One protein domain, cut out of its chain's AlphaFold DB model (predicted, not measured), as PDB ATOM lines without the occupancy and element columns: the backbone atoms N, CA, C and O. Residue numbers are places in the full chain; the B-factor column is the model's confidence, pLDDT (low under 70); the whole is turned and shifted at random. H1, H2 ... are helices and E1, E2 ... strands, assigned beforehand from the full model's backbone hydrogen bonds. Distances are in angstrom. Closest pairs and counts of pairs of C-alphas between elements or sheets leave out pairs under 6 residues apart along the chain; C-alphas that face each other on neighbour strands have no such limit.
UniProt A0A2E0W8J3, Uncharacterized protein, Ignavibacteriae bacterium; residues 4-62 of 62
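AT A GLANCE: This is residues 4 to 62 of the 62 residues of an uncharacterized protein of Ignavibacteriae bacterium (UniProt A0A2E0W8J3). A strongly twisted sheet of three strands forms one end of a long rod; H1 packs on one face of it with residues 36 to 42 and leads away to H2, which makes a corner with H1 at the far end. The 59 printed residues hold E1, E2, E3, H1 and H2 in that order, a mixed class, with the antiparallel sheet ordered E1, E2, E3. The whole is only just loose, close to extended, with a radius of gyration of the C-alphas of 15.2 A and spans of 50 by 23 by 15 A.

IN THESE COORDINATES: Find C-alpha 4 at (160.533, 142.070, 180.549); from there E1 runs to residue 10, 16.5 A. E2, residues 16 to 25, covers 22.1 A and bends by 79 degrees at residue 19. E3 is residues 28 to 33, 14.8 A. H1, residues 36 to 46, covers 15.2 A, and H2, residues 49 to 59, covers 15.4 A, ending at C-alpha 59, (140.675, 150.539, 165.615).

HOW THE PARTS SIT: The strands form a meander, each the antiparallel neighbour of the one before. In the hairpin E1 and E2, look at N 8 and O 20, 2.8 A apart; in the hairpin E2 and E3, at N 33 and O 21, 2.8 A. H1 is on the sheet in two layers, a helix on one face, at a height over the sheet of 10.4 A; its closest C-alphas to E3 are Phe 39 and Phe 33, 5.7 A. H1 and H2 are close but not clearly touching, C-alphas 45 and 51 being closest at 6.8 A, at a steep tilt of 68 degrees, only just short of about perpendicular. In H1 and H2 every O i to N i+4 pair is within hydrogen-bond range. H2 is apart from E1, E2 and E3.

THE WHOLE: The farthest C-alphas, Asp 13 and Arg 61, are 50.4 A apart. Residues 43 to 62 stand free, of which 43 to 46 belong to H1 and 49 to 59 to H2. The printed part has no cut, its four links are tight, and residue 62 alone is under pLDDT 70.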
ATOM      1  N   SER A   4     160.071 142.662 179.297       91.62
ATOM      2  CA  SER A   4     160.533 142.070 180.549       91.62
ATOM      3  C   SER A   4     159.584 142.415 181.693       91.62
ATOM      4  O   SER A   4     158.756 143.325 181.596       91.62
ATOM      5  N   PHE A   5     159.673 141.632 182.766       91.69
ATOM      6  CA  PHE A   5     158.800 141.737 183.927       91.69
ATOM      7  C   PHE A   5     159.643 141.963 185.176       91.69
ATOM      8  O   PHE A   5     160.693 141.341 185.337       91.69
ATOM      9  N   GLY A   6     159.167 142.830 186.065       91.19
ATOM     10  CA  GLY A   6     159.788 143.078 187.362       91.19
ATOM     11  C   GLY A   6     158.769 143.001 188.485       91.19
ATOM     12  O   GLY A   6     157.582 143.253 188.283       91.19
ATOM     13  N   VAL A   7     159.249 142.656 189.674       93.38
ATOM     14  CA  VAL A   7     158.446 142.611 190.896       93.38
ATOM     15  C   VAL A   7     159.134 143.494 191.920       93.38
ATOM     16  O   VAL A   7     160.288 143.248 192.256       93.38
ATOM     17  N   ASN A   8     158.402 144.486 192.422       93.44
ATOM     18  CA  ASN A   8     158.875 145.548 193.309       93.44
ATOM     19  C   ASN A   8     159.982 146.435 192.706       93.44
ATOM     20  O   ASN A   8     160.614 146.113 191.702       93.44
ATOM     21  N   ILE A   9     160.214 147.574 193.356       89.25
ATOM     22  CA  ILE A   9     161.379 148.433 193.145       89.25
ATOM     23  C   ILE A   9     162.206 148.410 194.424       89.25
ATOM     24  O   ILE A   9     161.669 148.565 195.525       89.25
ATOM     25  N   TYR A  10     163.510 148.225 194.250       92.94
ATOM     26  CA  TYR A  10     164.481 148.133 195.329       92.94
ATOM     27  C   TYR A  10     165.415 149.340 195.298       92.94
ATOM     28  O   TYR A  10     165.745 149.843 194.218       92.94
ATOM     29  N   ASP A  11     165.842 149.808 196.466       93.69
ATOM     30  CA  ASP A  11     166.937 150.771 196.552       93.69
ATOM     31  C   ASP A  11     168.306 150.084 196.414       93.69
ATOM     32  O   ASP A  11     168.425 148.903 196.078       93.69
ATOM     33  N   LYS A  12     169.375 150.855 196.631       93.38
ATOM     34  CA  LYS A  12     170.759 150.380 196.506       93.38
ATOM     35  C   LYS A  12     171.149 149.385 197.596       93.38
ATOM     36  O   LYS A  12     172.087 148.619 197.381       93.38
ATOM     37  N   ASP A  13     170.459 149.422 198.728       95.75
ATOM     38  CA  ASP A  13     170.721 148.575 199.887       95.75
ATOM     39  C   ASP A  13     169.880 147.283 199.831       95.75
ATOM     40  O   ASP A  13     170.126 146.338 200.580       95.75
ATOM     41  N   GLY A  14     168.961 147.197 198.860       92.94
ATOM     42  CA  GLY A  14     168.116 146.038 198.598       92.94
ATOM     43  C   GLY A  14     166.777 146.086 199.329       92.94
ATOM     44  O   GLY A  14     166.043 145.095 199.305       92.94
ATOM     45  N   ASP A  15     166.438 147.217 199.947       95.75
ATOM     46  CA  ASP A  15     165.156 147.405 200.609       95.75
ATOM     47  C   ASP A  15     164.061 147.714 199.587       95.75
ATOM     48  O   ASP A  15     164.279 148.368 198.563       95.75
ATOM     49  N   ILE A  16     162.850 147.218 199.858       93.62
ATOM     50  CA  ILE A  16     161.692 147.469 198.998       93.62
ATOM     51  C   ILE A  16     161.239 148.913 199.201       93.62
ATOM     52  O   ILE A  16     160.681 149.256 200.243       93.62
ATOM     53  N   VAL A  17     161.405 149.723 198.162       93.69
ATOM     54  CA  VAL A  17     160.906 151.102 198.106       93.69
ATOM     55  C   VAL A  17     159.450 151.119 197.658       93.69
ATOM     56  O   VAL A  17     158.647 151.901 198.159       93.69
ATOM     57  N   GLU A  18     159.093 150.229 196.730       92.88
ATOM     58  CA  GLU A  18     157.753 150.192 196.156       92.88
ATOM     59  C   GLU A  18     157.336 148.769 195.797       92.88
ATOM     60  O   GLU A  18     158.092 148.022 195.177       92.88
ATOM     61  N   ARG A  19     156.107 148.398 196.164       93.75
ATOM     62  CA  ARG A  19     155.518 147.106 195.800       93.75
ATOM     63  C   ARG A  19     154.716 147.212 194.509       93.75
ATOM     64  O   ARG A  19     154.077 148.232 194.257       93.75
ATOM     65  N   GLY A  20     154.769 146.153 193.708       94.50
ATOM     66  CA  GLY A  20     153.973 146.031 192.489       94.50
ATOM     67  C   GLY A  20     154.574 145.073 191.468       94.50
ATOM     68  O   GLY A  20     155.697 144.591 191.637       94.50
ATOM     69  N   VAL A  21     153.826 144.819 190.398       94.94
ATOM     70  CA  VAL A  21     154.283 144.083 189.209       94.94
ATOM     71  C   VAL A  21     154.428 145.066 188.053       94.94
ATOM     72  O   VAL A  21     153.561 145.907 187.839       94.94
ATOM     73  N   TYR A  22     155.519 144.969 187.301       93.50
ATOM     74  CA  TYR A  22     155.872 145.929 186.257       93.50
ATOM     75  C   TYR A  22     156.096 145.226 184.923       93.50
ATOM     76  O   TYR A  22     156.761 144.189 184.873       93.50
ATOM     77  N   ILE A  23     155.584 145.820 183.844       92.38
ATOM     78  CA  ILE A  23     155.905 145.442 182.462       92.38
ATOM     79  C   ILE A  23     156.802 146.524 181.867       92.38
ATOM     80  O   ILE A  23     156.427 147.703 181.813       92.38
ATOM     81  N   PHE A  24     157.968 146.106 181.384       89.81
ATOM     82  CA  PHE A  24     158.944 146.977 180.748       89.81
ATOM     83  C   PHE A  24     158.965 146.763 179.238       89.81
ATOM     84  O   PHE A  24     158.900 145.632 178.751       89.81
ATOM     85  N   PHE A  25     159.100 147.865 178.505       90.19
ATOM     86  CA  PHE A  25     159.356 147.871 177.070       90.19
ATOM     87  C   PHE A  25     160.728 148.505 176.844       90.19
ATOM     88  O   PHE A  25     160.881 149.730 176.884       90.19
ATOM     89  N   GLY A  26     161.746 147.662 176.644       87.06
ATOM     90  CA  GLY A  26     163.141 148.094 176.748       87.06
ATOM     91  C   GLY A  26     163.480 148.510 178.183       87.06
ATOM     92  O   GLY A  26     163.240 147.752 179.116       87.06
ATOM     93  N   GLU A  27     164.016 149.718 178.363       82.12
ATOM     94  CA  GLU A  27     164.461 150.222 179.675       82.12
ATOM     95  C   GLU A  27     163.360 150.942 180.476       82.12
ATOM     96  O   GLU A  27     163.567 151.300 181.633       82.12
ATOM     97  N   ASN A  28     162.179 151.162 179.885       84.25
ATOM     98  CA  ASN A  28     161.106 151.932 180.516       84.25
ATOM     99  C   ASN A  28     160.010 151.019 181.069       84.25
ATOM    100  O   ASN A  28     159.486 150.169 180.344       84.25
ATOM    101  N   ALA A  29     159.612 151.247 182.324       77.69
ATOM    102  CA  ALA A  29     158.381 150.685 182.873       77.69
ATOM    103  C   ALA A  29     157.186 151.393 182.224       77.69
ATOM    104  O   ALA A  29     157.083 152.617 182.287       77.69
ATOM    105  N   VAL A  30     156.293 150.633 181.594       84.38
ATOM    106  CA  VAL A  30     155.132 151.195 180.880       84.38
ATOM    107  C   VAL A  30     153.839 150.931 181.635       84.38
ATOM    108  O   VAL A  30     152.915 151.738 181.566       84.38
ATOM    109  N   ILE A  31     153.766 149.820 182.369       90.12
ATOM    110  CA  ILE A  31     152.569 149.434 183.116       90.12
ATOM    111  C   ILE A  31     152.990 148.931 184.492       90.12
ATOM    112  O   ILE A  31     153.861 148.064 184.588       90.12
ATOM    113  N   LYS A  32     152.364 149.478 185.536       92.81
ATOM    114  CA  LYS A  32     152.468 149.022 186.922       92.81
ATOM    115  C   LYS A  32     151.115 148.462 187.359       92.81
ATOM    116  O   LYS A  32     150.096 149.100 187.118       92.81
ATOM    117  N   PHE A  33     151.151 147.329 188.046       94.75
ATOM    118  CA  PHE A  33     150.042 146.730 188.783       94.75
ATOM    119  C   PHE A  33     150.367 146.775 190.279       94.75
ATOM    120  O   PHE A  33     151.531 146.599 190.661       94.75
ATOM    121  N   GLU A  34     149.376 147.042 191.125       93.00
ATOM    122  CA  GLU A  34     149.535 147.146 192.580       93.00
ATOM    123  C   GLU A  34     149.969 145.815 193.200       93.00
ATOM    124  O   GLU A  34     150.818 145.787 194.096       93.00
ATOM    125  N   ASP A  35     149.441 144.710 192.677       91.94
ATOM    126  CA  ASP A  35     149.748 143.362 193.125       91.94
ATOM    127  C   ASP A  35     149.670 142.324 191.990       91.94
ATOM    128  O   ASP A  35     149.472 142.631 190.809       91.94
ATOM    129  N   TYR A  36     149.911 141.067 192.360       91.38
ATOM    130  CA  TYR A  36     149.880 139.949 191.425       91.38
ATOM    131  C   TYR A  36     148.461 139.619 190.941       91.38
ATOM    132  O   TYR A  36     148.311 139.198 189.796       91.38
ATOM    133  N   ASP A  37     147.432 139.814 191.765       94.31
ATOM    134  CA  ASP A  37     146.050 139.461 191.422       94.31
ATOM    135  C   ASP A  37     145.492 140.422 190.360       94.31
ATOM    136  O   ASP A  37     144.805 140.005 189.417       94.31
ATOM    137  N   GLU A  38     145.849 141.705 190.454       94.25
ATOM    138  CA  GLU A  38     145.562 142.705 189.428       94.25
ATOM    139  C   GLU A  38     146.283 142.371 188.111       94.25
ATOM    140  O   GLU A  38     145.656 142.347 187.044       94.25
ATOM    141  N   PHE A  39     147.577 142.037 188.178       93.00
ATOM    142  CA  PHE A  39     148.350 141.609 187.009       93.00
ATOM    143  C   PHE A  39     147.756 140.354 186.355       93.00
ATOM    144  O   PHE A  39     147.585 140.300 185.135       93.00
ATOM    145  N   GLU A  40     147.397 139.346 187.148       93.38
ATOM    146  CA  GLU A  40     146.801 138.111 186.644       93.38
ATOM    147  C   GLU A  40     145.460 138.390 185.948       93.38
ATOM    148  O   GLU A  40     145.200 137.883 184.850       93.38
ATOM    149  N   SER A  41     144.625 139.240 186.547       92.25
ATOM    150  CA  SER A  41     143.347 139.664 185.971       92.25
ATOM    151  C   SER A  41     143.536 140.384 184.634       92.25
ATOM    152  O   SER A  41     142.806 140.112 183.675       92.25
ATOM    153  N   PHE A  42     144.548 141.251 184.535       90.88
ATOM    154  CA  PHE A  42     144.935 141.903 183.288       90.88
ATOM    155  C   PHE A  42     145.331 140.876 182.221       90.88
ATOM    156  O   PHE A  42     144.753 140.872 181.133       90.88
ATOM    157  N   VAL A  43     146.250 139.955 182.531       89.50
ATOM    158  CA  VAL A  43     146.720 138.946 181.565       89.50
ATOM    159  C   VAL A  43     145.567 138.064 181.087       89.50
ATOM    160  O   VAL A  43     145.434 137.839 179.883       89.50
ATOM    161  N   LYS A  44     144.687 137.611 181.990       90.75
ATOM    162  CA  LYS A  44     143.503 136.809 181.639       90.75
ATOM    163  C   LYS A  44     142.558 137.559 180.704       90.75
ATOM    164  O   LYS A  44     142.068 136.977 179.739       90.75
ATOM    165  N   ARG A  45     142.325 138.849 180.961       86.88
ATOM    166  CA  ARG A  45     141.470 139.686 180.112       86.88
ATOM    167  C   ARG A  45     142.080 139.901 178.728       86.88
ATOM    168  O   ARG A  45     141.379 139.745 177.740       86.88
ATOM    169  N   PHE A  46     143.374 140.195 178.638       82.25
ATOM    170  CA  PHE A  46     144.047 140.415 177.350       82.25
ATOM    171  C   PHE A  46     144.271 139.135 176.543       82.25
ATOM    172  O   PHE A  46     144.301 139.181 175.317       82.25
ATOM    173  N   SER A  47     144.385 137.989 177.213       83.69
ATOM    174  CA  SER A  47     144.474 136.681 176.554       83.69
ATOM    175  C   SER A  47     143.123 136.208 175.998       83.69
ATOM    176  O   SER A  47     143.062 135.176 175.333       83.69
ATOM    177  N   ASN A  48     142.032 136.931 176.277       87.62
ATOM    178  CA  ASN A  48     140.705 136.616 175.772       87.62
ATOM    179  C   ASN A  48     140.538 137.129 174.333       87.62
ATOM    180  O   ASN A  48     140.608 138.331 174.070       87.62
ATOM    181  N   GLU A  49     140.248 136.213 173.408       85.69
ATOM    182  CA  GLU A  49     140.006 136.509 171.993       85.69
ATOM    183  C   GLU A  49     138.891 137.546 171.782       85.69
ATOM    184  O   GLU A  49     139.002 138.400 170.904       85.69
ATOM    185  N   GLN A  50     137.853 137.551 172.627       86.25
ATOM    186  CA  GLN A  50     136.801 138.565 172.572       86.25
ATOM    187  C   GLN A  50     137.361 139.973 172.809       86.25
ATOM    188  O   GLN A  50     137.030 140.897 172.072       86.25
ATOM    189  N   THR A  51     138.245 140.139 173.795       85.75
ATOM    190  CA  THR A  51     138.873 141.434 174.089       85.75
ATOM    191  C   THR A  51     139.768 141.895 172.937       85.75
ATOM    192  O   THR A  51     139.759 143.074 172.589       85.75
ATOM    193  N   LEU A  52     140.491 140.976 172.288       86.56
ATOM    194  CA  LEU A  52     141.284 141.302 171.098       86.56
ATOM    195  C   LEU A  52     140.403 141.747 169.919       86.56
ATOM    196  O   LEU A  52     140.736 142.717 169.235       86.56
ATOM    197  N   ASN A  53     139.265 141.081 169.708       89.19
ATOM    198  CA  ASN A  53     138.307 141.447 168.665       89.19
ATOM    199  C   ASN A  53     137.671 142.819 168.927       89.19
ATOM    200  O   ASN A  53     137.624 143.645 168.017       89.19
ATOM    201  N   GLU A  54     137.264 143.103 170.166       89.62
ATOM    202  CA  GLU A  54     136.726 144.411 170.562       89.62
ATOM    203  C   GLU A  54     137.725 145.547 170.284       89.62
ATOM    204  O   GLU A  54     137.350 146.593 169.751       89.62
ATOM    205  N   ILE A  55     139.012 145.352 170.593       89.25
ATOM    206  CA  ILE A  55     140.058 146.344 170.298       89.25
ATOM    207  C   ILE A  55     140.179 146.577 168.787       89.25
ATOM    208  O   ILE A  55     140.238 147.725 168.344       89.25
ATOM    209  N   LYS A  56     140.180 145.502 167.989       89.75
ATOM    210  CA  LYS A  56     140.279 145.589 166.527       89.75
ATOM    211  C   LYS A  56     139.101 146.344 165.913       89.75
ATOM    212  O   LYS A  56     139.312 147.226 165.087       89.75
ATOM    213  N   GLU A  57     137.878 146.051 166.347       92.75
ATOM    214  CA  GLU A  57     136.685 146.754 165.865       92.75
ATOM    215  C   GLU A  57     136.728 148.259 166.160       92.75
ATOM    216  O   GLU A  57     136.262 149.054 165.346       92.75
ATOM    217  N   ASN A  58     137.272 148.667 167.310       91.94
ATOM    218  CA  ASN A  58     137.438 150.084 167.640       91.94
ATOM    219  C   ASN A  58     138.523 150.754 166.784       91.94
ATOM    220  O   ASN A  58     138.341 151.891 166.350       91.94
ATOM    221  N   TRP A  59     139.623 150.049 166.506       90.38
ATOM    222  CA  TRP A  59     140.675 150.539 165.615       90.38
ATOM    223  C   TRP A  59     140.158 150.782 164.194       90.38
ATOM    224  O   TRP A  59     140.373 151.858 163.652       90.38
ATOM    225  N   ASP A  60     139.412 149.835 163.622       90.38
ATOM    226  CA  ASP A  60     138.879 149.949 162.254       90.38
ATOM    227  C   ASP A  60     137.844 151.087 162.094       90.38
ATOM    228  O   ASP A  60     137.498 151.471 160.976       90.38
ATOM    229  N   ARG A  61     137.334 151.628 163.208       84.75
ATOM    230  CA  ARG A  61     136.409 152.774 163.253       84.75
ATOM    231  C   ARG A  61     137.102 154.126 163.465       84.75
ATOM    232  O   ARG A  61     136.408 155.143 163.407       84.75
ATOM    233  N   SER A  62     138.402 154.130 163.771       66.81
ATOM    234  CA  SER A  62     139.218 155.325 164.048       66.81
ATOM    235  C   SER A  62     139.818 155.893 162.765       66.81
ATOM    236  O   SER A  62     139.869 157.137 162.651       66.81
TER     237      SER A  62